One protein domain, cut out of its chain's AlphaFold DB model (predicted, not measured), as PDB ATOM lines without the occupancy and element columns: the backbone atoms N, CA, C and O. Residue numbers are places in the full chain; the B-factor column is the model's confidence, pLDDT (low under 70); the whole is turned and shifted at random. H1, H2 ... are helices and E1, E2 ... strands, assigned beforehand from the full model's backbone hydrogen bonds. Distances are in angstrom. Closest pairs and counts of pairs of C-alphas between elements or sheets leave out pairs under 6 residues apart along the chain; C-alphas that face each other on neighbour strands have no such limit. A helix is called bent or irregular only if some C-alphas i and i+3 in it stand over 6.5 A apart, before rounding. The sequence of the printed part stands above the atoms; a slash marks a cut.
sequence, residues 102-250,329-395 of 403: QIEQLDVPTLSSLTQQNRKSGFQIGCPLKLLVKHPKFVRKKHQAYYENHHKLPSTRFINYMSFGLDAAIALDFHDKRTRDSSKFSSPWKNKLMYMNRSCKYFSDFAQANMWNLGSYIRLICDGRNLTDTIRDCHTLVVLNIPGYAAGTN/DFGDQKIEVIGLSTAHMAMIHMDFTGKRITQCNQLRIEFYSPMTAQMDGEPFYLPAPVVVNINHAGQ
ATOM      1  N   GLN A 102     175.902 296.587 218.490       97.56
ATOM      2  CA  GLN A 102     176.097 295.328 217.784       97.56
ATOM      3  C   GLN A 102     177.465 295.353 217.110       97.56
ATOM      4  O   GLN A 102     177.804 296.311 216.414       97.56
ATOM      5  N   ILE A 103     178.262 294.308 217.343       96.56
ATOM      6  CA  ILE A 103     179.598 294.166 216.763       96.56
ATOM      7  C   ILE A 103     179.588 292.985 215.804       96.56
ATOM      8  O   ILE A 103     179.328 291.852 216.205       96.56
ATOM      9  N   GLU A 104     179.912 293.256 214.548       95.31
ATOM     10  CA  GLU A 104     179.983 292.269 213.475       95.31
ATOM     11  C   GLU A 104     181.420 292.172 212.961       95.31
ATOM     12  O   GLU A 104     182.180 293.144 212.995       95.31
ATOM     13  N   GLN A 105     181.812 291.000 212.464       92.31
ATOM     14  CA  GLN A 105     183.082 290.876 211.756       92.31
ATOM     15  C   GLN A 105     183.004 291.638 210.437       92.31
ATOM     16  O   GLN A 105     182.011 291.555 209.715       92.31
ATOM     17  N   LEU A 106     184.059 292.386 210.125       88.50
ATOM     18  CA  LEU A 106     184.167 293.043 208.836       88.50
ATOM     19  C   LEU A 106     184.912 292.122 207.873       88.50
ATOM     20  O   LEU A 106     186.107 291.877 208.049       88.50
ATOM     21  N   ASP A 107     184.219 291.667 206.831       79.62
ATOM     22  CA  ASP A 107     184.825 290.915 205.734       79.62
ATOM     23  C   ASP A 107     185.734 291.834 204.917       79.62
ATOM     24  O   ASP A 107     185.332 292.468 203.939       79.62
ATOM     25  N   VAL A 108     186.992 291.934 205.341       70.62
ATOM     26  CA  VAL A 108     187.999 292.659 204.579       70.62
ATOM     27  C   VAL A 108     188.544 291.737 203.489       70.62
ATOM     28  O   VAL A 108     189.107 290.685 203.808       70.62
ATOM     29  N   PRO A 109     188.450 292.117 202.203       60.28
ATOM     30  CA  PRO A 109     189.029 291.315 201.139       60.28
ATOM     31  C   PRO A 109     190.541 291.157 201.357       60.28
ATOM     32  O   PRO A 109     191.279 292.129 201.536       60.28
ATOM     33  N   THR A 110     191.013 289.915 201.352       56.75
ATOM     34  CA  THR A 110     192.435 289.579 201.471       56.75
ATOM     35  C   THR A 110     193.249 290.165 200.313       56.75
ATOM     36  O   THR A 110     192.778 290.292 199.183       56.75
ATOM     37  N   LEU A 111     194.527 290.469 200.566       51.62
ATOM     38  CA  LEU A 111     195.457 291.019 199.565       51.62
ATOM     39  C   LEU A 111     195.474 290.203 198.247       51.62
ATOM     40  O   LEU A 111     195.636 290.763 197.160       51.62
ATOM     41  N   SER A 112     195.273 288.885 198.355       50.22
ATOM     42  CA  SER A 112     195.237 287.903 197.263       50.22
ATOM     43  C   SER A 112     193.943 287.918 196.436       50.22
ATOM     44  O   SER A 112     194.000 287.725 195.223       50.22
ATOM     45  N   SER A 113     192.782 288.185 197.041       53.72
ATOM     46  CA  SER A 113     191.498 288.282 196.318       53.72
ATOM     47  C   SER A 113     191.370 289.607 195.550       53.72
ATOM     48  O   SER A 113     190.817 289.660 194.448       53.72
ATOM     49  N   LEU A 114     192.003 290.667 196.058       50.25
ATOM     50  CA  LEU A 114     192.010 292.007 195.460       50.25
ATOM     51  C   LEU A 114     192.911 292.146 194.227       50.25
ATOM     52  O   LEU A 114     192.654 292.980 193.356       50.25
ATOM     53  N   THR A 115     193.957 291.324 194.115       46.31
ATOM     54  CA  THR A 115     194.847 291.312 192.941       46.31
ATOM     55  C   THR A 115     194.163 290.708 191.708       46.31
ATOM     56  O   THR A 115     194.474 291.099 190.582       46.31
ATOM     57  N   GLN A 116     193.192 289.807 191.898       48.69
ATOM     58  CA  GLN A 116     192.368 289.255 190.816       48.69
ATOM     59  C   GLN A 116     191.197 290.169 190.420       48.69
ATOM     60  O   GLN A 116     190.913 290.294 189.228       48.69
ATOM     61  N   GLN A 117     190.540 290.837 191.376       47.09
ATOM     62  CA  GLN A 117     189.391 291.711 191.084       47.09
ATOM     63  C   GLN A 117     189.776 293.068 190.471       47.09
ATOM     64  O   GLN A 117     189.062 293.555 189.595       47.09
ATOM     65  N   ASN A 118     190.939 293.639 190.818       42.75
ATOM     66  CA  ASN A 118     191.408 294.907 190.231       42.75
ATOM     67  C   ASN A 118     191.631 294.853 188.709       42.75
ATOM     68  O   ASN A 118     191.635 295.890 188.053       42.75
ATOM     69  N   ARG A 119     191.782 293.661 188.115       45.94
ATOM     70  CA  ARG A 119     191.902 293.511 186.656       45.94
ATOM     71  C   ARG A 119     190.566 293.566 185.908       45.94
ATOM     72  O   ARG A 119     190.598 293.625 184.685       45.94
ATOM     73  N   LYS A 120     189.413 293.509 186.592       44.84
ATOM     74  CA  LYS A 120     188.116 293.280 185.929       44.84
ATOM     75  C   LYS A 120     187.047 294.363 186.104       44.84
ATOM     76  O   LYS A 120     186.108 294.329 185.318       44.84
ATOM     77  N   SER A 121     187.128 295.295 187.062       41.88
ATOM     78  CA  SER A 121     185.941 296.133 187.353       41.88
ATOM     79  C   SER A 121     186.133 297.604 187.726       41.88
ATOM     80  O   SER A 121     185.125 298.256 187.971       41.88
ATOM     81  N   GLY A 122     187.344 298.173 187.775       41.03
ATOM     82  CA  GLY A 122     187.509 299.617 188.059       41.03
ATOM     83  C   GLY A 122     186.829 300.112 189.354       41.03
ATOM     84  O   GLY A 122     186.577 301.305 189.502       41.03
ATOM     85  N   PHE A 123     186.503 299.205 190.281       39.59
ATOM     86  CA  PHE A 123     185.750 299.487 191.497       39.59
ATOM     87  C   PHE A 123     186.691 300.080 192.554       39.59
ATOM     88  O   PHE A 123     187.597 299.401 193.041       39.59
ATOM     89  N   GLN A 124     186.497 301.355 192.905       41.72
ATOM     90  CA  GLN A 124     187.227 301.993 194.002       41.72
ATOM     91  C   GLN A 124     186.707 301.464 195.341       41.72
ATOM     92  O   GLN A 124     185.702 301.927 195.875       41.72
ATOM     93  N   ILE A 125     187.420 300.499 195.914       47.84
ATOM     94  CA  ILE A 125     187.273 300.156 197.328       47.84
ATOM     95  C   ILE A 125     187.756 301.367 198.132       47.84
ATOM     96  O   ILE A 125     188.922 301.747 198.051       47.84
ATOM     97  N   GLY A 126     186.857 301.977 198.909       49.69
ATOM     98  CA  GLY A 126     187.133 303.159 199.740       49.69
ATOM     99  C   GLY A 126     188.160 302.943 200.862       49.69
ATOM    100  O   GLY A 126     188.491 303.890 201.568       49.69
ATOM    101  N   CYS A 127     188.692 301.727 201.016       49.81
ATOM    102  CA  CYS A 127     189.818 301.408 201.889       49.81
ATOM    103  C   CYS A 127     191.126 301.309 201.105       49.81
ATOM    104  O   CYS A 127     191.358 300.317 200.407       49.81
ATOM    105  N   PRO A 128     192.052 302.260 201.281       52.59
ATOM    106  CA  PRO A 128     193.433 302.054 200.887       52.59
ATOM    107  C   PRO A 128     194.011 300.807 201.577       52.59
ATOM    108  O   PRO A 128     194.233 300.807 202.782       52.59
ATOM    109  N   LEU A 129     194.349 299.768 200.809       53.19
ATOM    110  CA  LEU A 129     195.085 298.562 201.243       53.19
ATOM    111  C   LEU A 129     196.304 298.843 202.152       53.19
ATOM    112  O   LEU A 129     196.694 298.005 202.959       53.19
ATOM    113  N   LYS A 130     196.900 300.039 202.053       53.72
ATOM    114  CA  LYS A 130     197.996 300.514 202.918       53.72
ATOM    115  C   LYS A 130     197.603 300.672 204.397       53.72
ATOM    116  O   LYS A 130     198.495 300.715 205.241       53.72
ATOM    117  N   LEU A 131     196.312 300.788 204.708       55.78
ATOM    118  CA  LEU A 131     195.790 300.997 206.061       55.78
ATOM    119  C   LEU A 131     195.738 299.704 206.868       55.78
ATOM    120  O   LEU A 131     196.111 299.726 208.034       55.78
ATOM    121  N   LEU A 132     195.416 298.572 206.228       56.84
ATOM    122  CA  LEU A 132     195.379 297.259 206.886       56.84
ATOM    123  C   LEU A 132     196.726 296.825 207.481       56.84
ATOM    124  O   LEU A 132     196.775 295.952 208.340       56.84
ATOM    125  N   VAL A 133     197.828 297.414 207.011       56.41
ATOM    126  CA  VAL A 133     199.193 297.028 207.396       56.41
ATOM    127  C   VAL A 133     199.743 297.910 208.528       56.41
ATOM    128  O   VAL A 133     200.729 297.556 209.174       56.41
ATOM    129  N   LYS A 134     199.134 299.072 208.805       70.06
ATOM    130  CA  LYS A 134     199.637 300.007 209.822       70.06
ATOM    131  C   LYS A 134     198.866 299.860 211.126       70.06
ATOM    132  O   LYS A 134     197.752 300.346 211.244       70.06
ATOM    133  N   HIS A 135     199.504 299.294 212.147       77.94
ATOM    134  CA  HIS A 135     198.941 299.297 213.497       77.94
ATOM    135  C   HIS A 135     198.753 300.733 214.023       77.94
ATOM    136  O   HIS A 135     199.697 301.531 213.933       77.94
ATOM    137  N   PRO A 136     197.583 301.073 214.594       83.38
ATOM    138  CA  PRO A 136     197.378 302.389 215.183       83.38
ATOM    139  C   PRO A 136     198.332 302.619 216.359       83.38
ATOM    140  O   PRO A 136     198.451 301.781 217.250       83.38
ATOM    141  N   LYS A 137     199.024 303.765 216.388       80.19
ATOM    142  CA  LYS A 137     200.101 304.028 217.368       80.19
ATOM    143  C   LYS A 137     199.626 304.053 218.829       80.19
ATOM    144  O   LYS A 137     200.423 303.806 219.733       80.19
ATOM    145  N   PHE A 138     198.352 304.364 219.072       79.12
ATOM    146  CA  PHE A 138     197.756 304.353 220.414       79.12
ATOM    147  C   PHE A 138     197.479 302.936 220.932       79.12
ATOM    148  O   PHE A 138     197.424 302.745 222.144       79.12
ATOM    149  N   VAL A 139     197.395 301.942 220.041       85.44
ATOM    150  CA  VAL A 139     197.365 300.524 220.406       85.44
ATOM    151  C   VAL A 139     198.806 300.079 220.660       85.44
ATOM    152  O   VAL A 139     199.575 299.744 219.756       85.44
ATOM    153  N   ARG A 140     199.226 300.144 221.925       83.06
ATOM    154  CA  ARG A 140     200.618 299.900 222.319       83.06
ATOM    155  C   ARG A 140     200.923 298.405 222.359       83.06
ATOM    156  O   ARG A 140     200.428 297.702 223.232       83.06
ATOM    157  N   LYS A 141     201.869 297.944 221.530       80.69
ATOM    158  CA  LYS A 141     202.336 296.537 221.510       80.69
ATOM    159  C   LYS A 141     202.716 295.981 222.887       80.69
ATOM    160  O   LYS A 141     202.407 294.840 223.200       80.69
ATOM    161  N   LYS A 142     203.349 296.788 223.745       82.06
ATOM    162  CA  LYS A 142     203.714 296.381 225.118       82.06
ATOM    163  C   LYS A 142     202.516 296.016 226.008       82.06
ATOM    164  O   LYS A 142     202.716 295.415 227.054       82.06
ATOM    165  N   HIS A 143     201.304 296.422 225.638       82.12
ATOM    166  CA  HIS A 143     200.071 296.130 226.366       82.12
ATOM    167  C   HIS A 143     199.200 295.095 225.628       82.12
ATOM    168  O   HIS A 143     198.101 294.809 226.085       82.12
ATOM    169  N   GLN A 144     199.690 294.495 224.535       82.12
ATOM    170  CA  GLN A 144     198.941 293.555 223.692       82.12
ATOM    171  C   GLN A 144     198.304 292.409 224.493       82.12
ATOM    172  O   GLN A 144     197.106 292.190 224.382       82.12
ATOM    173  N   ALA A 145     199.071 291.743 225.364       84.06
ATOM    174  CA  ALA A 145     198.552 290.651 226.193       84.06
ATOM    175  C   ALA A 145     197.414 291.102 227.128       84.06
ATOM    176  O   ALA A 145     196.487 290.350 227.405       84.06
ATOM    177  N   TYR A 146     197.465 292.346 227.611       85.31
ATOM    178  CA  TYR A 146     196.386 292.904 228.420       85.31
ATOM    179  C   TYR A 146     195.155 293.226 227.566       85.31
ATOM    180  O   TYR A 146     194.032 292.929 227.968       85.31
ATOM    181  N   TYR A 147     195.364 293.780 226.369       86.44
ATOM    182  CA  TYR A 147     194.304 294.084 225.406       86.44
ATOM    183  C   TYR A 147     193.547 292.818 224.990       86.44
ATOM    184  O   TYR A 147     192.320 292.810 224.955       86.44
ATOM    185  N   GLU A 148     194.272 291.725 224.750       80.94
ATOM    186  CA  GLU A 148     193.708 290.426 224.376       80.94
ATOM    187  C   GLU A 148     192.804 289.833 225.458       80.94
ATOM    188  O   GLU A 148     191.862 289.120 225.128       80.94
ATOM    189  N   ASN A 149     192.988 290.193 226.730       86.19
ATOM    190  CA  ASN A 149     192.087 289.777 227.809       86.19
ATOM    191  C   ASN A 149     190.794 290.613 227.892       86.19
ATOM    192  O   ASN A 149     189.891 290.251 228.639       86.19
ATOM    193  N   HIS A 150     190.682 291.704 227.125       88.38
ATOM    194  CA  HIS A 150     189.556 292.647 227.165       88.38
ATOM    195  C   HIS A 150     188.800 292.709 225.830       88.38
ATOM    196  O   HIS A 150     188.281 293.751 225.452       88.38
ATOM    197  N   HIS A 151     188.723 291.598 225.093       87.06
ATOM    198  CA  HIS A 151     188.015 291.532 223.806       87.06
ATOM    199  C   HIS A 151     186.489 291.391 223.936       87.06
ATOM    200  O   HIS A 151     185.772 291.406 222.935       87.06
ATOM    201  N   LYS A 152     185.981 291.215 225.163       88.88
ATOM    202  CA  LYS A 152     184.551 291.079 225.431       88.88
ATOM    203  C   LYS A 152     183.915 292.460 225.567       88.88
ATOM    204  O   LYS A 152     184.386 293.290 226.338       88.88
ATOM    205  N   LEU A 153     182.817 292.670 224.848       90.69
ATOM    206  CA  LEU A 153     181.978 293.851 225.013       90.69
ATOM    207  C   LEU A 153     181.420 293.893 226.458       90.69
ATOM    208  O   LEU A 153     180.832 292.892 226.881       90.69
ATOM    209  N   PRO A 154     181.576 295.002 227.214       88.31
ATOM    210  CA  PRO A 154     181.149 295.060 228.618       88.31
ATOM    211  C   PRO A 154     179.638 294.856 228.815       88.31
ATOM    212  O   PRO A 154     179.213 294.201 229.759       88.31
ATOM    213  N   SER A 155     178.829 295.391 227.898       89.94
ATOM    214  CA  SER A 155     177.366 295.276 227.853       89.94
ATOM    215  C   SER A 155     176.886 295.463 226.410       89.94
ATOM    216  O   SER A 155     177.522 296.148 225.619       89.94
ATOM    217  N   THR A 156     175.749 294.880 226.036       92.94
ATOM    218  CA  THR A 156     175.157 295.101 224.702       92.94
ATOM    219  C   THR A 156     174.502 296.471 224.559       92.94
ATOM    220  O   THR A 156     174.064 296.821 223.468       92.94
ATOM    221  N   ARG A 157     174.390 297.239 225.647       94.88
ATOM    222  CA  ARG A 157     173.763 298.561 225.670       94.88
ATOM    223  C   ARG A 157     174.539 299.542 226.537       94.88
ATOM    224  O   ARG A 157     175.095 299.137 227.560       94.88
ATOM    225  N   PHE A 158     174.492 300.815 226.161       95.56
ATOM    226  CA  PHE A 158     175.003 301.927 226.959       95.56
ATOM    227  C   PHE A 158     173.929 302.990 227.189       95.56
ATOM    228  O   PHE A 158     172.938 303.062 226.453       95.56
ATOM    229  N   ILE A 159     174.139 303.801 228.226       94.75
ATOM    230  CA  ILE A 159     173.236 304.899 228.605       94.75
ATOM    231  C   ILE A 159     173.935 306.247 228.725       94.75
ATOM    232  O   ILE A 159     173.256 307.266 228.667       94.75
ATOM    233  N   ASN A 160     175.260 306.291 228.885       95.31
ATOM    234  CA  ASN A 160     175.974 307.553 229.023       95.31
ATOM    235  C   ASN A 160     176.756 307.866 227.748       95.31
ATOM    236  O   ASN A 160     176.472 308.852 227.064       95.31
ATOM    237  N   TYR A 161     177.759 307.043 227.436       96.44
ATOM    238  CA  TYR A 161     178.650 307.297 226.311       96.44
ATOM    239  C   TYR A 161     179.453 306.071 225.869       96.44
ATOM    240  O   TYR A 161     179.700 305.133 226.629       96.44
ATOM    241  N   MET A 162     179.973 306.149 224.647       96.94
ATOM    242  CA  MET A 162     181.078 305.329 224.162       96.94
ATOM    243  C   MET A 162     182.198 306.211 223.622       96.94
ATOM    244  O   MET A 162     181.957 307.309 223.120       96.94
ATOM    245  N   SER A 163     183.435 305.725 223.658       96.38
ATOM    246  CA  SER A 163     184.524 306.365 222.921       96.38
ATOM    247  C   SER A 163     185.477 305.355 222.297       96.38
ATOM    248  O   SER A 163     185.630 304.230 222.769       96.38
ATOM    249  N   PHE A 164     186.118 305.771 221.206       96.00
ATOM    250  CA  PHE A 164     187.046 304.966 220.418       96.00
ATOM    251  C   PHE A 164     188.340 305.738 220.178       96.00
ATOM    252  O   PHE A 164     188.319 306.952 219.962       96.00
ATOM    253  N   GLY A 165     189.467 305.030 220.154       93.38
ATOM    254  CA  GLY A 165     190.777 305.617 219.878       93.38
ATOM    255  C   GLY A 165     191.538 306.001 221.144       93.38
ATOM    256  O   GLY A 165     191.622 305.214 222.089       93.38
ATOM    257  N   LEU A 166     192.148 307.190 221.142       90.00
ATOM    258  CA  LEU A 166     193.124 307.592 222.161       90.00
ATOM    259  C   LEU A 166     192.548 307.635 223.583       90.00
ATOM    260  O   LEU A 166     193.196 307.161 224.512       90.00
ATOM    261  N   ASP A 167     191.346 308.179 223.747       90.25
ATOM    262  CA  ASP A 167     190.673 308.259 225.049       90.25
ATOM    263  C   ASP A 167     190.472 306.866 225.675       90.25
ATOM    264  O   ASP A 167     190.931 306.593 226.783       90.25
ATOM    265  N   ALA A 168     189.933 305.923 224.901       92.62
ATOM    266  CA  ALA A 168     189.802 304.533 225.322       92.62
ATOM    267  C   ALA A 168     191.153 303.849 225.611       92.62
ATOM    268  O   ALA A 168     191.256 303.034 226.526       92.62
ATOM    269  N   ALA A 169     192.219 304.184 224.873       90.81
ATOM    270  CA  ALA A 169     193.557 303.650 225.145       90.81
ATOM    271  C   ALA A 169     194.115 304.123 226.502       90.81
ATOM    272  O   ALA A 169     194.836 303.375 227.176       90.81
ATOM    273  N   ILE A 170     193.783 305.352 226.909       88.75
ATOM    274  CA  ILE A 170     194.109 305.891 228.234       88.75
ATOM    275  C   ILE A 170     193.278 305.175 229.301       88.75
ATOM    276  O   ILE A 170     193.853 304.724 230.293       88.75
ATOM    277  N   ALA A 171     191.967 305.012 229.083       89.94
ATOM    278  CA  ALA A 171     191.077 304.290 229.994       89.94
ATOM    279  C   ALA A 171     191.553 302.848 230.241       89.94
ATOM    280  O   ALA A 171     191.614 302.394 231.383       89.94
ATOM    281  N   LEU A 172     191.999 302.152 229.194       89.56
ATOM    282  CA  LEU A 172     192.473 300.776 229.304       89.56
ATOM    283  C   LEU A 172     193.848 300.668 230.011       89.56
ATOM    284  O   LEU A 172     194.045 299.771 230.825       89.56
ATOM    285  N   ASP A 173     194.784 301.609 229.794       88.19
ATOM    286  CA  ASP A 173     196.054 301.691 230.563       88.19
ATOM    287  C   ASP A 173     195.825 302.092 232.033       88.19
ATOM    288  O   ASP A 173     196.564 301.689 232.938       88.19
ATOM    289  N   PHE A 174     194.798 302.903 232.293       86.88
ATOM    290  CA  PHE A 174     194.358 303.227 233.644       86.88
ATOM    291  C   PHE A 174     193.795 301.989 234.353       86.88
ATOM    292  O   PHE A 174     194.212 301.707 235.479       86.88
ATOM    293  N   HIS A 175     192.915 301.235 233.686       87.56
ATOM    294  CA  HIS A 175     192.309 300.015 234.219       87.56
ATOM    295  C   HIS A 175     193.367 298.942 234.520       87.56
ATOM    296  O   HIS A 175     193.426 298.454 235.647       87.56
ATOM    297  N   ASP A 176     194.307 298.694 233.599       87.19
ATOM    298  CA  ASP A 176     195.423 297.753 233.804       87.19
ATOM    299  C   ASP A 176     196.216 298.081 235.068       87.19
ATOM    300  O   ASP A 176     196.502 297.233 235.916       87.19
ATOM    301  N   LYS A 177     196.539 299.365 235.236       84.50
ATOM    302  CA  LYS A 177     197.293 299.822 236.397       84.50
ATOM    303  C   LYS A 177     196.490 299.694 237.688       84.50
ATOM    304  O   LYS A 177     197.080 299.372 238.717       84.50
ATOM    305  N   ARG A 178     195.181 299.945 237.643       83.88
ATOM    306  CA  ARG A 178     194.285 299.779 238.794       83.88
ATOM    307  C   ARG A 178     194.193 298.323 239.228       83.88
ATOM    308  O   ARG A 178     194.231 298.066 240.428       83.88
ATOM    309  N   THR A 179     194.159 297.394 238.279       83.38
ATOM    310  CA  THR A 179     194.159 295.951 238.550       83.38
ATOM    311  C   THR A 179     195.489 295.480 239.138       83.38
ATOM    312  O   THR A 179     195.501 294.655 240.046       83.38
ATOM    313  N   ARG A 180     196.621 296.031 238.678       84.19
ATOM    314  CA  ARG A 180     197.955 295.655 239.186       84.19
ATOM    315  C   ARG A 180     198.333 296.302 240.519       84.19
ATOM    316  O   ARG A 180     199.125 295.727 241.256       84.19
ATOM    317  N   ASP A 181     197.841 297.505 240.805       84.00
ATOM    318  CA  ASP A 181     198.239 298.284 241.983       84.00
ATOM    319  C   ASP A 181     197.073 299.116 242.530       84.00
ATOM    320  O   ASP A 181     197.070 300.348 242.465       84.00
ATOM    321  N   SER A 182     196.069 298.432 243.082       82.50
ATOM    322  CA  SER A 182     194.835 299.036 243.603       82.50
ATOM    323  C   SER A 182     195.069 300.036 244.745       82.50
ATOM    324  O   SER A 182     194.276 300.962 244.926       82.50
ATOM    325  N   SER A 183     196.194 299.934 245.463       82.38
ATOM    326  CA  SER A 183     196.560 300.838 246.565       82.38
ATOM    327  C   SER A 183     196.644 302.313 246.126       82.38
ATOM    328  O   SER A 183     196.237 303.228 246.859       82.38
ATOM    329  N   LYS A 184     197.081 302.549 244.879       77.38
ATOM    330  CA  LYS A 184     197.178 303.875 244.242       77.38
ATOM    331  C   LYS A 184     195.826 304.457 243.821       77.38
ATOM    332  O   LYS A 184     195.776 305.629 243.460       77.38
ATOM    333  N   PHE A 185     194.748 303.680 243.915       78.50
ATOM    334  CA  PHE A 185     193.389 304.015 243.466       78.50
ATOM    335  C   PHE A 185     192.382 304.039 244.628       78.50
ATOM    336  O   PHE A 185     191.173 303.900 244.450       78.50
ATOM    337  N   SER A 186     192.894 304.232 245.845       77.81
ATOM    338  CA  SER A 186     192.136 304.170 247.102       77.81
ATOM    339  C   SER A 186     191.168 305.335 247.337       77.81
ATOM    340  O   SER A 186     190.471 305.341 248.347       77.81
ATOM    341  N   SER A 187     191.110 306.337 246.454       78.31
ATOM    342  CA  SER A 187     190.131 307.421 246.573       78.31
ATOM    343  C   SER A 187     189.734 308.012 245.217       78.31
ATOM    344  O   SER A 187     190.529 307.956 244.275       78.31
ATOM    345  N   PRO A 188     188.544 308.640 245.108       73.25
ATOM    346  CA  PRO A 188     188.109 309.337 243.893       73.25
ATOM    347  C   PRO A 188     189.127 310.365 243.380       73.25
ATOM    348  O   PRO A 188     189.438 310.406 242.190       73.25
ATOM    349  N   TRP A 189     189.726 311.144 244.286       70.62
ATOM    350  CA  TRP A 189     190.754 312.125 243.930       70.62
ATOM    351  C   TRP A 189     192.035 311.467 243.399       70.62
ATOM    352  O   TRP A 189     192.570 311.894 242.375       70.62
ATOM    353  N   LYS A 190     192.497 310.379 244.037       77.94
ATOM    354  CA  LYS A 190     193.648 309.603 243.546       77.94
ATOM    355  C   LYS A 190     193.364 309.007 242.168       77.94
ATOM    356  O   LYS A 190     194.223 309.071 241.296       77.94
ATOM    357  N   ASN A 191     192.152 308.504 241.941       76.31
ATOM    358  CA  ASN A 191     191.722 307.992 240.639       76.31
ATOM    359  C   ASN A 191     191.823 309.078 239.563       76.31
ATOM    360  O   ASN A 191     192.466 308.865 238.537       76.31
ATOM    361  N   LYS A 192     191.285 310.272 239.830       76.19
ATOM    362  CA  LYS A 192     191.349 311.399 238.890       76.19
ATOM    363  C   LYS A 192     192.793 311.798 238.562       76.19
ATOM    364  O   LYS A 192     193.148 311.922 237.391       76.19
ATOM    365  N   LEU A 193     193.654 311.917 239.576       78.25
ATOM    366  CA  LEU A 193     195.072 312.245 239.384       78.25
ATOM    367  C   LEU A 193     195.813 311.174 238.567       78.25
ATOM    368  O   LEU A 193     196.639 311.485 237.708       78.25
ATOM    369  N   MET A 194     195.512 309.899 238.804       80.50
ATOM    370  CA  MET A 194     196.121 308.793 238.069       80.50
ATOM    371  C   MET A 194     195.716 308.785 236.593       80.50
ATOM    372  O   MET A 194     196.578 308.548 235.742       80.50
ATOM    373  N   TYR A 195     194.455 309.097 236.283       80.56
ATOM    374  CA  TYR A 195     193.978 309.257 234.908       80.56
ATOM    375  C   TYR A 195     194.699 310.408 234.195       80.56
ATOM    376  O   TYR A 195     195.222 310.232 233.091       80.56
ATOM    377  N   MET A 196     194.831 311.556 234.865       79.69
ATOM    378  CA  MET A 196     195.554 312.718 234.342       79.69
ATOM    379  C   MET A 196     197.026 312.388 234.042       79.69
ATOM    380  O   MET A 196     197.513 312.646 232.945       79.69
ATOM    381  N   ASN A 197     197.721 311.712 234.963       84.25
ATOM    382  CA  ASN A 197     199.112 311.292 234.764       84.25
ATOM    383  C   ASN A 197     199.290 310.356 233.555       84.25
ATOM    384  O   ASN A 197     200.308 310.417 232.860       84.25
ATOM    385  N   ARG A 198     198.323 309.462 233.300       82.94
ATOM    386  CA  ARG A 198     198.344 308.606 232.103       82.94
ATOM    387  C   ARG A 198     198.091 309.406 230.839       82.94
ATOM    388  O   ARG A 198     198.866 309.260 229.896       82.94
ATOM    389  N   SER A 199     197.103 310.290 230.862       82.31
ATOM    390  CA  SER A 199     196.790 311.191 229.751       82.31
ATOM    391  C   SER A 199     198.023 311.994 229.324       82.31
ATOM    392  O   SER A 199     198.421 311.928 228.163       82.31
ATOM    393  N   CYS A 200     198.736 312.618 230.272       81.44
ATOM    394  CA  CYS A 200     199.972 313.363 229.996       81.44
ATOM    395  C   CYS A 200     201.065 312.507 229.340       81.44
ATOM    396  O   CYS A 200     201.756 312.973 228.435       81.44
ATOM    397  N   LYS A 201     201.220 311.240 229.756       81.81
ATOM    398  CA  LYS A 201     202.185 310.324 229.129       81.81
ATOM    399  C   LYS A 201     201.831 310.053 227.668       81.81
ATOM    400  O   LYS A 201     202.720 310.051 226.824       81.81
ATOM    401  N   TYR A 202     200.554 309.824 227.371       80.06
ATOM    402  CA  TYR A 202     200.118 309.677 225.988       80.06
ATOM    403  C   TYR A 202     200.351 310.978 225.210       80.06
ATOM    404  O   TYR A 202     200.972 310.915 224.160       80.06
ATOM    405  N   PHE A 203     199.990 312.155 225.726       78.56
ATOM    406  CA  PHE A 203     200.211 313.413 224.996       78.56
ATOM    407  C   PHE A 203     201.686 313.715 224.718       78.56
ATOM    408  O   PHE A 203     202.019 314.146 223.616       78.56
ATOM    409  N   SER A 204     202.577 313.429 225.671       76.75
ATOM    410  CA  SER A 204     204.024 313.580 225.470       76.75
ATOM    411  C   SER A 204     204.540 312.676 224.345       76.75
ATOM    412  O   SER A 204     205.203 313.147 223.421       76.75
ATOM    413  N   ASP A 205     204.152 311.396 224.357       73.88
ATOM    414  CA  ASP A 205     204.536 310.438 223.313       73.88
ATOM    415  C   ASP A 205     203.980 310.850 221.927       73.88
ATOM    416  O   ASP A 205     204.553 310.522 220.888       73.88
ATOM    417  N   PHE A 206     202.862 311.580 221.902       71.25
ATOM    418  CA  PHE A 206     202.203 312.062 220.687       71.25
ATOM    419  C   PHE A 206     202.844 313.301 220.095       71.25
ATOM    420  O   PHE A 206     203.027 313.356 218.883       71.25
ATOM    421  N   ALA A 207     203.218 314.268 220.934       68.06
ATOM    422  CA  ALA A 207     203.951 315.448 220.491       68.06
ATOM    423  C   ALA A 207     205.272 315.064 219.792       68.06
ATOM    424  O   ALA A 207     205.731 315.769 218.899       68.06
ATOM    425  N   GLN A 208     205.852 313.917 220.158       61.41
ATOM    426  CA  GLN A 208     207.102 313.397 219.597       61.41
ATOM    427  C   GLN A 208     206.923 312.551 218.323       61.41
ATOM    428  O   GLN A 208     207.898 312.286 217.618       61.41
ATOM    429  N   ALA A 209     205.708 312.097 218.002       58.91
ATOM    430  CA  ALA A 209     205.460 311.171 216.904       58.91
ATOM    431  C   ALA A 209     204.625 311.837 215.801       58.91
ATOM    432  O   ALA A 209     203.446 312.092 216.014       58.91
ATOM    433  N   ASN A 210     205.198 312.022 214.597       56.19
ATOM    434  CA  ASN A 210     204.489 312.518 213.401       56.19
ATOM    435  C   ASN A 210     203.061 311.950 213.322       56.19
ATOM    436  O   ASN A 210     202.886 310.716 213.327       56.19
ATOM    437  N   MET A 211     202.091 312.871 213.341       60.19
ATOM    438  CA  MET A 211     200.702 312.637 213.737       60.19
ATOM    439  C   MET A 211     200.031 311.509 212.947       60.19
ATOM    440  O   MET A 211     200.309 311.282 211.769       60.19
ATOM    441  N   TRP A 212     199.137 310.795 213.620       69.31
ATOM    442  CA  TRP A 212     198.222 309.821 213.030       69.31
ATOM    443  C   TRP A 212     196.805 310.378 213.137       69.31
ATOM    444  O   TRP A 212     196.572 311.265 213.940       69.31
ATOM    445  N   ASN A 213     195.852 309.875 212.360       77.94
ATOM    446  CA  ASN A 213     194.461 310.287 212.507       77.94
ATOM    447  C   ASN A 213     193.530 309.083 212.565       77.94
ATOM    448  O   ASN A 213     193.809 308.025 212.002       77.94
ATOM    449  N   LEU A 214     192.427 309.245 213.285       85.12
ATOM    450  CA  LEU A 214     191.408 308.221 213.435       85.12
ATOM    451  C   LEU A 214     190.725 307.929 212.095       85.12
ATOM    452  O   LEU A 214     190.486 306.765 211.786       85.12
ATOM    453  N   GLY A 215     190.511 308.960 211.269       85.25
ATOM    454  CA  GLY A 215     189.927 308.830 209.929       85.25
ATOM    455  C   GLY A 215     190.714 307.935 208.961       85.25
ATOM    456  O   GLY A 215     190.159 307.497 207.962       85.25
ATOM    457  N   SER A 216     191.980 307.607 209.247       85.56
ATOM    458  CA  SER A 216     192.729 306.592 208.492       85.56
ATOM    459  C   SER A 216     192.249 305.172 208.788       85.56
ATOM    460  O   SER A 216     192.374 304.294 207.948       85.56
ATOM    461  N   TYR A 217     191.735 304.905 209.985       88.06
ATOM    462  CA  TYR A 217     191.473 303.541 210.449       88.06
ATOM    463  C   TYR A 217     190.002 303.160 210.431       88.06
ATOM    464  O   TYR A 217     189.691 301.980 210.604       88.06
ATOM    465  N   ILE A 218     189.116 304.139 210.247       91.56
ATOM    466  CA  ILE A 218     187.679 303.930 210.355       91.56
ATOM    467  C   ILE A 218     186.923 304.568 209.200       91.56
ATOM    468  O   ILE A 218     187.360 305.576 208.649       91.56
ATOM    469  N   ARG A 219     185.749 304.019 208.896       93.88
ATOM    470  CA  ARG A 219     184.711 304.687 208.114       93.88
ATOM    471  C   ARG A 219     183.527 304.987 209.016       93.88
ATOM    472  O   ARG A 219     182.973 304.083 209.631       93.88
ATOM    473  N   LEU A 220     183.159 306.261 209.081       96.50
ATOM    474  CA  LEU A 220     182.077 306.774 209.912       96.50
ATOM    475  C   LEU A 220     180.828 306.994 209.056       96.50
ATOM    476  O   LEU A 220     180.873 307.758 208.091       96.50
ATOM    477  N   ILE A 221     179.727 306.335 209.407       97.38
ATOM    478  CA  ILE A 221     178.442 306.438 208.719       97.38
ATOM    479  C   ILE A 221     177.372 306.812 209.747       97.38
ATOM    480  O   ILE A 221     177.139 306.069 210.695       97.38
ATOM    481  N   CYS A 222     176.711 307.947 209.545       97.56
ATOM    482  CA  CYS A 222     175.641 308.449 210.408       97.56
ATOM    483  C   CYS A 222     174.383 308.633 209.561       97.56
ATOM    484  O   CYS A 222     174.449 309.316 208.540       97.56
ATOM    485  N   ASP A 223     173.278 307.987 209.933       96.94
ATOM    486  CA  ASP A 223     172.013 307.992 209.178       96.94
ATOM    487  C   ASP A 223     172.217 307.728 207.670       96.94
ATOM    488  O   ASP A 223     171.704 308.422 206.792       96.94
ATOM    489  N   GLY A 224     173.074 306.750 207.351       94.69
ATOM    490  CA  GLY A 224     173.431 306.377 205.976       94.69
ATOM    491  C   GLY A 224     174.410 307.320 205.259       94.69
ATOM    492  O   GLY A 224     174.905 306.976 204.184       94.69
ATOM    493  N   ARG A 225     174.762 308.476 205.837       96.12
ATOM    494  CA  ARG A 225     175.722 309.436 205.265       96.12
ATOM    495  C   ARG A 225     177.146 309.113 205.712       96.12
ATOM    496  O   ARG A 225     177.411 308.958 206.899       96.12
ATOM    497  N   ASN A 226     178.090 309.050 204.773       95.38
ATOM    498  CA  ASN A 226     179.506 308.862 205.095       95.38
ATOM    499  C   ASN A 226     180.129 310.188 205.564       95.38
ATOM    500  O   ASN A 226     180.291 311.106 204.764       95.38
ATOM    501  N   LEU A 227     180.512 310.261 206.839       95.62
ATOM    502  CA  LEU A 227     181.099 311.442 207.479       95.62
ATOM    503  C   LEU A 227     182.587 311.267 207.820       95.62
ATOM    504  O   LEU A 227     183.141 312.064 208.577       95.62
ATOM    505  N   THR A 228     183.264 310.257 207.268       92.88
ATOM    506  CA  THR A 228     184.676 309.934 207.580       92.88
ATOM    507  C   THR A 228     185.623 311.124 207.403       92.88
ATOM    508  O   THR A 228     186.562 311.312 208.175       92.88
ATOM    509  N   ASP A 229     185.357 311.989 206.428       90.56
ATOM    510  CA  ASP A 229     186.210 313.149 206.159       90.56
ATOM    511  C   ASP A 229     186.166 314.211 207.259       90.56
ATOM    512  O   ASP A 229     187.119 314.973 207.434       90.56
ATOM    513  N   THR A 230     185.104 314.227 208.063       91.94
ATOM    514  CA  THR A 230     184.951 315.183 209.160       91.94
ATOM    515  C   THR A 230     185.889 314.886 210.337       91.94
ATOM    516  O   THR A 230     186.162 315.787 211.131       91.94
ATOM    517  N   ILE A 231     186.453 313.676 210.425       90.94
ATOM    518  CA  ILE A 231     187.288 313.214 211.550       90.94
ATOM    519  C   ILE A 231     188.772 313.036 211.201       90.94
ATOM    520  O   ILE A 231     189.524 312.403 211.946       90.94
ATOM    521  N   ARG A 232     189.221 313.602 210.076       85.38
ATOM    522  CA  ARG A 232     190.610 313.487 209.588       85.38
ATOM    523  C   ARG A 232     191.671 314.091 210.514       85.38
ATOM    524  O   ARG A 232     192.824 313.694 210.406       85.38
ATOM    525  N   ASP A 233     191.290 314.972 211.434       85.88
ATOM    526  CA  ASP A 233     192.198 315.584 212.421       85.88
ATOM    527  C   ASP A 233     191.909 315.112 213.858       85.88
ATOM    528  O   ASP A 233     192.426 315.654 214.840       85.88
ATOM    529  N   CYS A 234     191.042 314.109 213.999       90.06
ATOM    530  CA  CYS A 234     190.635 313.565 215.284       90.06
ATOM    531  C   CYS A 234     191.446 312.313 215.629       90.06
ATOM    532  O   CYS A 234     191.827 311.533 214.759       90.06
ATOM    533  N   HIS A 235     191.669 312.106 216.921       89.81
ATOM    534  CA  HIS A 235     192.325 310.932 217.508       89.81
ATOM    535  C   HIS A 235     191.359 310.109 218.366       89.81
ATOM    536  O   HIS A 235     191.597 308.927 218.615       89.81
ATOM    537  N   THR A 236     190.267 310.736 218.800       92.31
ATOM    538  CA  THR A 236     189.182 310.095 219.534       92.31
ATOM    539  C   THR A 236     187.864 310.411 218.842       92.31
ATOM    540  O   THR A 236     187.639 311.552 218.431       92.31
ATOM    541  N   LEU A 237     187.000 309.405 218.751       96.19
ATOM    542  CA  LEU A 237     185.579 309.570 218.471       96.19
ATOM    543  C   LEU A 237     184.819 309.314 219.770       96.19
ATOM    544  O   LEU A 237     185.062 308.297 220.415       96.19
ATOM    545  N   VAL A 238     183.925 310.217 220.147       96.56
ATOM    546  CA  VAL A 238     183.033 310.077 221.300       96.56
ATOM    547  C   VAL A 238     181.601 310.046 220.788       96.56
ATOM    548  O   VAL A 238     181.220 310.873 219.962       96.56
ATOM    549  N   VAL A 239     180.834 309.078 221.269       97.69
ATOM    550  CA  VAL A 239     179.400 308.930 221.038       97.69
ATOM    551  C   VAL A 239     178.720 309.196 222.371       97.69
ATOM    552  O   VAL A 239     178.989 308.488 223.339       97.69
ATOM    553  N   LEU A 240     177.896 310.232 222.442       96.56
ATOM    554  CA  LEU A 240     177.227 310.649 223.668       96.56
ATOM    555  C   LEU A 240     175.733 310.387 223.576       96.56
ATOM    556  O   LEU A 240     175.132 310.571 222.523       96.56
ATOM    557  N   ASN A 241     175.178 309.965 224.706       96.69
ATOM    558  CA  ASN A 241     173.749 309.998 224.976       96.69
ATOM    559  C   ASN A 241     173.394 311.081 226.005       96.69
ATOM    560  O   ASN A 241     172.285 311.590 226.017       96.69
ATOM    561  N   ILE A 242     174.331 311.434 226.893       94.88
ATOM    562  CA  ILE A 242     174.150 312.473 227.913       94.88
ATOM    563  C   ILE A 242     175.100 313.661 227.665       94.88
ATOM    564  O   ILE A 242     176.148 313.500 227.033       94.88
ATOM    565  N   PRO A 243     174.815 314.863 228.203       90.69
ATOM    566  CA  PRO A 243     175.574 316.066 227.868       90.69
ATOM    567  C   PRO A 243     176.978 316.149 228.481       90.69
ATOM    568  O   PRO A 243     177.671 317.140 228.272       90.69
ATOM    569  N   GLY A 244     177.438 315.151 229.224       87.62
ATOM    570  CA  GLY A 244     178.804 315.113 229.734       87.62
ATOM    571  C   GLY A 244     179.283 313.682 229.891       87.62
ATOM    572  O   GLY A 244     178.480 312.766 229.992       87.62
ATOM    573  N   TYR A 245     180.592 313.475 229.912       88.31
ATOM    574  CA  TYR A 245     181.168 312.138 230.051       88.31
ATOM    575  C   TYR A 245     182.439 312.168 230.895       88.31
ATOM    576  O   TYR A 245     182.981 313.239 231.170       88.31
ATOM    577  N   ALA A 246     182.936 310.998 231.294       82.50
ATOM    578  CA  ALA A 246     184.218 310.850 231.978       82.50
ATOM    579  C   ALA A 246     184.378 311.796 233.189       82.50
ATOM    580  O   ALA A 246     185.318 312.594 233.261       82.50
ATOM    581  N   ALA A 247     183.454 311.690 234.149       82.19
ATOM    582  CA  ALA A 247     183.397 312.493 235.374       82.19
ATOM    583  C   ALA A 247     183.121 313.994 235.143       82.19
ATOM    584  O   ALA A 247     183.763 314.859 235.751       82.19
ATOM    585  N   GLY A 248     182.134 314.290 234.295       79.12
ATOM    586  CA  GLY A 248     181.615 315.642 234.064       79.12
ATOM    587  C   GLY A 248     182.382 316.472 233.033       79.12
ATOM    588  O   GLY A 248     182.237 317.693 233.015       79.12
ATOM    589  N   THR A 249     183.188 315.844 232.174       81.75
ATOM    590  CA  THR A 249     183.775 316.524 231.012       81.75
ATOM    591  C   THR A 249     182.649 317.031 230.116       81.75
ATOM    592  O   THR A 249     181.830 316.247 229.637       81.75
ATOM    593  N   ASN A 250     182.626 318.342 229.880       83.75
ATOM    594  CA  ASN A 250     181.645 319.013 229.036       83.75
ATOM    595  C   ASN A 250     182.268 319.320 227.660       83.75
ATOM    596  O   ASN A 250     183.107 320.215 227.575       83.75
ATOM    597  N   ASP A 329     170.024 316.587 224.158       91.62
ATOM    598  CA  ASP A 329     168.932 316.072 224.977       91.62
ATOM    599  C   ASP A 329     169.030 314.542 225.008       91.62
ATOM    600  O   ASP A 329     169.121 313.898 223.978       91.62
ATOM    601  N   PHE A 330     169.042 313.957 226.202       94.44
ATOM    602  CA  PHE A 330     169.214 312.514 226.398       94.44
ATOM    603  C   PHE A 330     167.910 311.711 226.257       94.44
ATOM    604  O   PHE A 330     167.882 310.530 226.612       94.44
ATOM    605  N   GLY A 331     166.817 312.365 225.857       94.62
ATOM    606  CA  GLY A 331     165.518 311.749 225.585       94.62
ATOM    607  C   GLY A 331     164.965 312.048 224.186       94.62
ATOM    608  O   GLY A 331     163.774 311.821 223.958       94.62
ATOM    609  N   ASP A 332     165.775 312.591 223.270       95.31
ATOM    610  CA  ASP A 332     165.358 312.971 221.911       95.31
ATOM    611  C   ASP A 332     165.515 311.853 220.862       95.31
ATOM    612  O   ASP A 332     165.211 312.053 219.683       95.31
ATOM    613  N   GLN A 333     165.940 310.664 221.296       95.50
ATOM    614  CA  GLN A 333     166.210 309.481 220.483       95.50
ATOM    615  C   GLN A 333     167.336 309.681 219.467       95.50
ATOM    616  O   GLN A 333     167.368 309.016 218.422       95.50
ATOM    617  N   LYS A 334     168.277 310.579 219.763       96.31
ATOM    618  CA  LYS A 334     169.474 310.796 218.962       96.31
ATOM    619  C   LYS A 334     170.739 310.683 219.814       96.31
ATOM    620  O   LYS A 334     170.745 310.914 221.014       96.31
ATOM    621  N   ILE A 335     171.838 310.314 219.164       96.25
ATOM    622  CA  ILE A 335     173.185 310.343 219.746       96.25
ATOM    623  C   ILE A 335     173.985 311.482 219.153       96.25
ATOM    624  O   ILE A 335     173.916 311.758 217.951       96.25
ATOM    625  N   GLU A 336     174.837 312.086 219.968       96.50
ATOM    626  CA  GLU A 336     175.814 313.051 219.495       96.50
ATOM    627  C   GLU A 336     177.143 312.381 219.178       96.50
ATOM    628  O   GLU A 336     177.718 311.651 219.984       96.50
ATOM    629  N   VAL A 337     177.680 312.692 218.000       96.81
ATOM    630  CA  VAL A 337     178.973 312.186 217.545       96.81
ATOM    631  C   VAL A 337     179.979 313.332 217.573       96.81
ATOM    632  O   VAL A 337     179.795 314.362 216.919       96.81
ATOM    633  N   ILE A 338     181.053 313.172 218.343       94.94
ATOM    634  CA  ILE A 338     182.064 314.206 218.594       94.94
ATOM    635  C   ILE A 338     183.460 313.680 218.270       94.94
ATOM    636  O   ILE A 338     183.847 312.586 218.670       94.94
ATOM    637  N   GLY A 339     184.252 314.488 217.570       93.69
ATOM    638  CA  GLY A 339     185.659 314.228 217.291       93.69
ATOM    639  C   GLY A 339     186.585 315.052 218.185       93.69
ATOM    640  O   GLY A 339     186.448 316.274 218.296       93.69
ATOM    641  N   LEU A 340     187.584 314.411 218.794       90.31
ATOM    642  CA  LEU A 340     188.587 315.089 219.620       90.31
ATOM    643  C   LEU A 340     189.968 315.006 218.972       90.31
ATOM    644  O   LEU A 340     190.461 313.921 218.662       90.31
ATOM    645  N   SER A 341     190.595 316.164 218.767       86.81
ATOM    646  CA  SER A 341     191.995 316.290 218.356       86.81
ATOM    647  C   SER A 341     192.925 316.184 219.573       86.81
ATOM    648  O   SER A 341     192.471 316.108 220.716       86.81
ATOM    649  N   THR A 342     194.244 316.214 219.357       77.44
ATOM    650  CA  THR A 342     195.212 316.266 220.471       77.44
ATOM    651  C   THR A 342     195.010 317.513 221.328       77.44
ATOM    652  O   THR A 342     195.054 317.417 222.549       77.44
ATOM    653  N   ALA A 343     194.744 318.667 220.705       75.25
ATOM    654  CA  ALA A 343     194.511 319.919 221.420       75.25
ATOM    655  C   ALA A 343     193.254 319.838 222.300       75.25
ATOM    656  O   ALA A 343     193.301 320.203 223.472       75.25
ATOM    657  N   HIS A 344     192.163 319.282 221.764       79.94
ATOM    658  CA  HIS A 344     190.929 319.042 222.518       79.94
ATOM    659  C   HIS A 344     191.180 318.155 223.741       79.94
ATOM    660  O   HIS A 344     190.823 318.507 224.859       79.94
ATOM    661  N   MET A 345     191.862 317.029 223.535       75.88
ATOM    662  CA  MET A 345     192.176 316.080 224.601       75.88
ATOM    663  C   MET A 345     193.134 316.667 225.656       75.88
ATOM    664  O   MET A 345     192.987 316.377 226.840       75.88
ATOM    665  N   ALA A 346     194.098 317.507 225.261       70.50
ATOM    666  CA  ALA A 346     195.019 318.166 226.190       70.50
ATOM    667  C   ALA A 346     194.313 319.201 227.084       70.50
ATOM    668  O   ALA A 346     194.700 319.391 228.234       70.50
ATOM    669  N   MET A 347     193.257 319.832 226.570       69.06
ATOM    670  CA  MET A 347     192.445 320.825 227.278       69.06
ATOM    671  C   MET A 347     191.149 320.232 227.846       69.06
ATOM    672  O   MET A 347     190.245 320.977 228.216       69.06
ATOM    673  N   ILE A 348     191.050 318.901 227.962       67.62
ATOM    674  CA  ILE A 348     189.812 318.214 228.367       67.62
ATOM    675  C   ILE A 348     189.281 318.661 229.738       67.62
ATOM    676  O   ILE A 348     188.081 318.635 229.995       67.62
ATOM    677  N   HIS A 349     190.177 319.138 230.604       63.69
ATOM    678  CA  HIS A 349     189.865 319.671 231.931       63.69
ATOM    679  C   HIS A 349     189.795 321.211 231.990       63.69
ATOM    680  O   HIS A 349     189.661 321.763 233.078       63.69
ATOM    681  N   MET A 350     189.908 321.901 230.850       60.88
ATOM    682  CA  MET A 350     189.966 323.365 230.720       60.88
ATOM    683  C   MET A 350     188.826 323.909 229.837       60.88
ATOM    684  O   MET A 350     189.065 324.730 228.958       60.88
ATOM    685  N   ASP A 351     187.590 323.446 230.060       60.88
ATOM    686  CA  ASP A 351     186.371 323.961 229.403       60.88
ATOM    687  C   ASP A 351     186.449 324.048 227.861       60.88
ATOM    688  O   ASP A 351     185.966 325.004 227.250       60.88
ATOM    689  N   PHE A 352     187.071 323.059 227.214       70.56
ATOM    690  CA  PHE A 352     187.190 323.017 225.754       70.56
ATOM    691  C   PHE A 352     185.882 322.575 225.066       70.56
ATOM    692  O   PHE A 352     185.005 321.955 225.667       70.56
ATOM    693  N   THR A 353     185.792 322.829 223.759       77.19
ATOM    694  CA  THR A 353     184.705 322.337 222.904       77.19
ATOM    695  C   THR A 353     185.250 321.298 221.926       77.19
ATOM    696  O   THR A 353     186.220 321.555 221.212       77.19
ATOM    697  N   GLY A 354     184.653 320.107 221.895       81.50
ATOM    698  CA  GLY A 354     184.980 319.085 220.901       81.50
ATOM    699  C   GLY A 354     184.458 319.457 219.513       81.50
ATOM    700  O   GLY A 354     183.559 320.284 219.369       81.50
ATOM    701  N   LYS A 355     184.979 318.816 218.458       88.81
ATOM    702  CA  LYS A 355     184.417 318.990 217.113       88.81
ATOM    703  C   LYS A 355     183.107 318.215 217.038       88.81
ATOM    704  O   LYS A 355     183.133 316.993 216.912       88.81
ATOM    705  N   ARG A 356     181.971 318.904 217.117       91.50
ATOM    706  CA  ARG A 356     180.657 318.282 216.925       91.50
ATOM    707  C   ARG A 356     180.514 317.853 215.466       91.50
ATOM    708  O   ARG A 356     180.532 318.698 214.577       91.50
ATOM    709  N   ILE A 357     180.454 316.545 215.225       93.69
ATOM    710  CA  ILE A 357     180.396 315.976 213.874       93.69
ATOM    711  C   ILE A 357     178.954 315.962 213.390       93.69
ATOM    712  O   ILE A 357     178.672 316.473 212.313       93.69
ATOM    713  N   THR A 358     178.060 315.369 214.181       95.50
ATOM    714  CA  THR A 358     176.633 315.284 213.866       95.50
ATOM    715  C   THR A 358     175.817 314.891 215.101       95.50
ATOM    716  O   THR A 358     176.378 314.571 216.154       95.50
ATOM    717  N   GLN A 359     174.499 314.909 214.948       95.19
ATOM    718  CA  GLN A 359     173.535 314.232 215.799       95.19
ATOM    719  C   GLN A 359     172.736 313.275 214.898       95.19
ATOM    720  O   GLN A 359     172.293 313.696 213.832       95.19
ATOM    721  N   CYS A 360     172.610 312.001 215.269       96.25
ATOM    722  CA  CYS A 360     172.010 310.980 214.398       96.25
ATOM    723  C   CYS A 360     171.183 309.940 215.162       96.25
ATOM    724  O   CYS A 360     171.391 309.738 216.356       96.25
ATOM    725  N   ASN A 361     170.280 309.251 214.464       96.25
ATOM    726  CA  ASN A 361     169.461 308.165 215.021       96.25
ATOM    727  C   ASN A 361     170.125 306.788 214.865       96.25
ATOM    728  O   ASN A 361     169.842 305.864 215.627       96.25
ATOM    729  N   GLN A 362     170.999 306.639 213.873       97.31
ATOM    730  CA  GLN A 362     171.741 305.418 213.603       97.31
ATOM    731  C   GLN A 362     173.204 305.738 213.305       97.31
ATOM    732  O   GLN A 362     173.531 306.550 212.436       97.31
ATOM    733  N   LEU A 363     174.100 305.028 213.985       98.38
ATOM    734  CA  LEU A 363     175.538 305.154 213.795       98.38
ATOM    735  C   LEU A 363     176.136 303.806 213.413       98.38
ATOM    736  O   LEU A 363     175.940 302.798 214.083       98.38
ATOM    737  N   ARG A 364     176.921 303.801 212.342       98.25
ATOM    738  CA  ARG A 364     177.721 302.666 211.901       98.25
ATOM    739  C   ARG A 364     179.173 303.098 211.766       98.25
ATOM    740  O   ARG A 364     179.484 304.068 211.076       98.25
ATOM    741  N   ILE A 365     180.071 302.350 212.394       97.75
ATOM    742  CA  ILE A 365     181.511 302.577 212.313       97.75
ATOM    743  C   ILE A 365     182.177 301.300 211.824       97.75
ATOM    744  O   ILE A 365     182.109 300.263 212.478       97.75
ATOM    745  N   GLU A 366     182.843 301.370 210.679       95.44
ATOM    746  CA  GLU A 366     183.665 300.269 210.177       95.44
ATOM    747  C   GLU A 366     185.105 300.505 210.620       95.44
ATOM    748  O   GLU A 366     185.702 301.517 210.262       95.44
ATOM    749  N   PHE A 367     185.665 299.588 211.400       92.75
ATOM    750  CA  PHE A 367     187.049 299.608 211.854       92.75
ATOM    751  C   PHE A 367     187.878 298.666 210.983       92.75
ATOM    752  O   PHE A 367     187.629 297.464 210.939       92.75
ATOM    753  N   TYR A 368     188.905 299.193 210.318       89.31
ATOM    754  CA  TYR A 368     189.782 298.425 209.420       89.31
ATOM    755  C   TYR A 368     191.064 297.927 210.103       89.31
ATOM    756  O   TYR A 368     191.953 297.362 209.465       89.31
ATOM    757  N   SER A 369     191.216 298.195 211.396       88.00
ATOM    758  CA  SER A 369     192.384 297.851 212.204       88.00
ATOM    759  C   SER A 369     191.969 297.678 213.664       88.00
ATOM    760  O   SER A 369     190.922 298.207 214.046       88.00
ATOM    761  N   PRO A 370     192.779 296.989 214.489       90.69
ATOM    762  CA  PRO A 370     192.469 296.838 215.900       90.69
ATOM    763  C   PRO A 370     192.300 298.192 216.594       90.69
ATOM    764  O   PRO A 370     193.031 299.138 216.294       90.69
ATOM    765  N   MET A 371     191.352 298.285 217.521       93.19
ATOM    766  CA  MET A 371     190.921 299.554 218.104       93.19
ATOM    767  C   MET A 371     190.640 299.418 219.600       93.19
ATOM    768  O   MET A 371     190.055 298.439 220.052       93.19
ATOM    769  N   THR A 372     191.030 300.422 220.381       94.69
ATOM    770  CA  THR A 372     190.622 300.558 221.784       94.69
ATOM    771  C   THR A 372     189.280 301.270 221.869       94.69
ATOM    772  O   THR A 372     189.076 302.281 221.192       94.69
ATOM    773  N   ALA A 373     188.398 300.767 222.726       96.25
ATOM    774  CA  ALA A 373     187.081 301.330 222.971       96.25
ATOM    775  C   ALA A 373     186.789 301.404 224.478       96.25
ATOM    776  O   ALA A 373     187.409 300.706 225.279       96.25
ATOM    777  N   GLN A 374     185.867 302.266 224.876       95.19
ATOM    778  CA  GLN A 374     185.252 302.215 226.197       95.19
ATOM    779  C   GLN A 374     183.767 302.521 226.091       95.19
ATOM    780  O   GLN A 374     183.319 303.159 225.137       95.19
ATOM    781  N   MET A 375     183.022 302.051 227.079       94.56
ATOM    782  CA  MET A 375     181.579 302.199 227.140       94.56
ATOM    783  C   MET A 375     181.157 302.358 228.592       94.56
ATOM    784  O   MET A 375     181.486 301.513 229.419       94.56
ATOM    785  N   ASP A 376     180.480 303.465 228.895       93.06
ATOM    786  CA  ASP A 376     180.050 303.842 230.246       93.06
ATOM    787  C   ASP A 376     181.165 303.711 231.313       93.06
ATOM    788  O   ASP A 376     180.915 303.369 232.467       93.06
ATOM    789  N   GLY A 377     182.416 303.987 230.921       87.81
ATOM    790  CA  GLY A 377     183.600 303.924 231.785       87.81
ATOM    791  C   GLY A 377     184.333 302.577 231.816       87.81
ATOM    792  O   GLY A 377     185.449 302.521 232.333       87.81
ATOM    793  N   GLU A 378     183.770 301.519 231.227       90.69
ATOM    794  CA  GLU A 378     184.401 300.199 231.135       90.69
ATOM    795  C   GLU A 378     185.160 300.049 229.802       90.69
ATOM    796  O   GLU A 378     184.554 300.120 228.723       90.69
ATOM    797  N   PRO A 379     186.495 299.876 229.826       93.44
ATOM    798  CA  PRO A 379     187.293 299.817 228.614       93.44
ATOM    799  C   PRO A 379     187.353 298.392 228.043       93.44
ATOM    800  O   PRO A 379     187.426 297.404 228.770       93.44
ATOM    801  N   PHE A 380     187.388 298.282 226.717       95.00
ATOM    802  CA  PHE A 380     187.507 297.022 225.986       95.00
ATOM    803  C   PHE A 380     188.303 297.200 224.684       95.00
ATOM    804  O   PHE A 380     188.706 298.302 224.297       95.00
ATOM    805  N   TYR A 381     188.592 296.092 224.011       95.00
ATOM    806  CA  TYR A 381     189.472 296.041 222.854       95.00
ATOM    807  C   TYR A 381     188.811 295.324 221.679       95.00
ATOM    808  O   TYR A 381     188.221 294.260 221.828       95.00
ATOM    809  N   LEU A 382     188.949 295.899 220.488       94.25
ATOM    810  CA  LEU A 382     188.517 295.326 219.220       94.25
ATOM    811  C   LEU A 382     189.763 294.758 218.521       94.25
ATOM    812  O   LEU A 382     190.551 295.535 217.981       94.25
ATOM    813  N   PRO A 383     190.004 293.434 218.555       91.00
ATOM    814  CA  PRO A 383     191.277 292.853 218.120       91.00
ATOM    815  C   PRO A 383     191.413 292.685 216.602       91.00
ATOM    816  O   PRO A 383     192.508 292.405 216.118       91.00
ATOM    817  N   ALA A 384     190.325 292.836 215.853       88.88
ATOM    818  CA  ALA A 384     190.251 292.570 214.421       88.88
ATOM    819  C   ALA A 384     189.402 293.641 213.716       88.88
ATOM    820  O   ALA A 384     188.732 294.424 214.395       88.88
ATOM    821  N   PRO A 385     189.413 293.690 212.371       91.31
ATOM    822  CA  PRO A 385     188.466 294.499 211.623       91.31
ATOM    823  C   PRO A 385     187.022 294.118 211.960       91.31
ATOM    824  O   PRO A 385     186.640 292.948 211.891       91.31
ATOM    825  N   VAL A 386     186.227 295.113 212.331       94.75
ATOM    826  CA  VAL A 386     184.848 294.930 212.793       94.75
ATOM    827  C   VAL A 386     183.975 296.080 212.334       94.75
ATOM    828  O   VAL A 386     184.452 297.170 212.024       94.75
ATOM    829  N   VAL A 387     182.676 295.843 212.342       96.94
ATOM    830  CA  VAL A 387     181.657 296.874 212.237       96.94
ATOM    831  C   VAL A 387     181.014 297.030 213.602       96.94
ATOM    832  O   VAL A 387     180.630 296.042 214.220       96.94
ATOM    833  N   VAL A 388     180.871 298.269 214.056       98.19
ATOM    834  CA  VAL A 388     180.063 298.615 215.223       98.19
ATOM    835  C   VAL A 388     178.821 299.349 214.736       98.19
ATOM    836  O   VAL A 388     178.934 300.433 214.164       98.19
ATOM    837  N   ASN A 389     177.649 298.759 214.953       98.38
ATOM    838  CA  ASN A 389     176.355 299.391 214.716       98.38
ATOM    839  C   ASN A 389     175.765 299.830 216.064       98.38
ATOM    840  O   ASN A 389     175.746 299.048 217.016       98.38
ATOM    841  N   ILE A 390     175.295 301.071 216.139       98.56
ATOM    842  CA  ILE A 390     174.664 301.673 217.311       98.56
ATOM    843  C   ILE A 390     173.276 302.161 216.902       98.56
ATOM    844  O   ILE A 390     173.149 302.984 215.992       98.56
ATOM    845  N   ASN A 391     172.249 301.638 217.571       97.94
ATOM    846  CA  ASN A 391     170.844 301.935 217.293       97.94
ATOM    847  C   ASN A 391     170.083 302.213 218.594       97.94
ATOM    848  O   ASN A 391     170.459 301.713 219.658       97.94
ATOM    849  N   HIS A 392     168.994 302.974 218.501       97.06
ATOM    850  CA  HIS A 392     168.112 303.230 219.639       97.06
ATOM    851  C   HIS A 392     167.511 301.924 220.178       97.06
ATOM    852  O   HIS A 392     167.120 301.038 219.418       97.06
ATOM    853  N   ALA A 393     167.461 301.794 221.502       95.19
ATOM    854  CA  ALA A 393     167.053 300.587 222.217       95.19
ATOM    855  C   ALA A 393     165.951 300.868 223.253       95.19
ATOM    856  O   ALA A 393     165.896 300.223 224.310       95.19
ATOM    857  N   GLY A 394     165.080 301.828 222.942       94.38
ATOM    858  CA  GLY A 394     164.000 302.272 223.813       94.38
ATOM    859  C   GLY A 394     164.471 303.216 224.916       94.38
ATOM    860  O   GLY A 394     165.646 303.575 225.008       94.38
ATOM    861  N   GLN A 395     163.529 303.596 225.773       95.44
ATOM    862  CA  GLN A 395     163.746 304.557 226.849       95.44
ATOM    863  C   GLN A 395     163.425 303.949 228.212       95.44
ATOM    864  O   GLN A 395     162.587 303.053 228.343       95.44
TER     865      GLN A 395
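Overview. This is residues 102 to 250 and 329 to 395 of the 403 residues of the protein "Hypothetical protein" of Rotaria sordida (UniProt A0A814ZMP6). Two antiparallel sheets lie face to face as a sandwich: a twisted one of six strands and a smaller one of four. H3 covers the E8 and E9 end of the larger sheet, on the side away from the smaller sheet, H5 packs on H3, and residues 115 to 124 stick out as a free arm. The printed part has 216 residues with seven named helices and ten named strands, in the order E1 H1 H2 E2 H3 H4 H5 E3 H6 E4 E5 H7 E6 E7 E8 E9 E10, and its class is mixed, helices and strands. The larger sheet runs E6, E5, E4, E2, E8, E9 and the smaller E1, E10, E7, E3. The whole is compact, with a radius of gyration of the C-alphas of 17.7 A and spans of 62 by 42 by 30 A.

Along the chain. In the larger sheet E6 is residues 355 to 360, E5 335 to 340, E4 236 to 240, E2 161 to 165, E8 371 to 375 and E9 378 to 382; E5 measures 16.1 A from first to last C-alpha. In the smaller sheet E1 is residues 102 to 105, beginning with C-alpha 102 at (176.097, 295.328, 217.784), E10 is 386 to 395, E7 362 to 367 and E3 218 to 222. E10, the longest strand, measures 27.1 A and ends with C-alpha 395 at (163.746, 304.557, 226.849). H3, residues 166 to 180, is 21.3 A long, and H5, residues 188 to 207, is 28.9 A long, beginning with C-alpha 188 at (188.109, 309.337, 243.893). The shorter helices are H1, 111 to 117; H2, 141 to 148; H4, 182 to 185; H6, 228 to 231; and H7, 342 to 346. H2 is irregular: C-alphas 142 and 145 are 7.8 A apart.

Arrangement. In the larger sheet N 357 of E6 and O 337 of E5 are 2.8 A apart, N 338 of E5 and O 238 of E4 2.8 A, N 164 of E2 and O 237 of E4 2.8 A, and N 163 of E2 and O 374 of E8 3.0 A, each within hydrogen-bond range. E8 and E9 form a hairpin, with N 380 and O 373 2.8 A apart. The parts of the two sheets that face each other are 10.2 A centre to centre. In the smaller sheet N 104 of E1 and O 387 of E10 are 2.9 A apart, N 388 of E10 and O 365 of E7 2.8 A, and N 221 of E3 and O 364 of E7 2.8 A. H2 and H3 on one face of the larger sheet make two layers, helices over strands. H3 lies over E8 and E9 at a height over the sheet of 9.5 A; its closest C-alphas to E8 are those of Ala 168 and Ala 373, 4.8 A. H5 touches H3 at a steep tilt of 51 degrees, opposite ways, with the C-alphas of Ile 170 and Ser 199 closest at 6.1 A. H4 and H5 touch only at the corner, the C-alphas of Phe 185 and Asn 191 being closest at 5.2 A. H5 and H7 only just touch, with 3 pairs of C-alphas within 8 A, the closest those of Phe 203 and Ala 346 at 7.1 A. H6 and H7 only graze the larger sheet, and H1 touches no helix. In H3, H5 and H7 every O i to N i+4 pair is within hydrogen-bond range; H1 has 1 of 3, beside 1 of 4 O i to N i+3 pairs, H2 has 2 of 4, and H4 and H6 are too short for such a pair.

Size, cuts and confidence. The C-alphas farthest apart, those of Lys 120 and Ser 187, are 62.3 A apart. Without residues 115 to 124 the body spans 52 by 41 by 30 A. Residues 251 to 328 are not printed, and C-alphas 250 and 329 are 13.7 A apart across the cut. The links from H1 to H2 and from H2 to E2 are long, with 23 and 12 residues. Mean pLDDT of the printed part is 82.7, and residues 109 to 133, 207 to 212 and 347 to 351 are under 70.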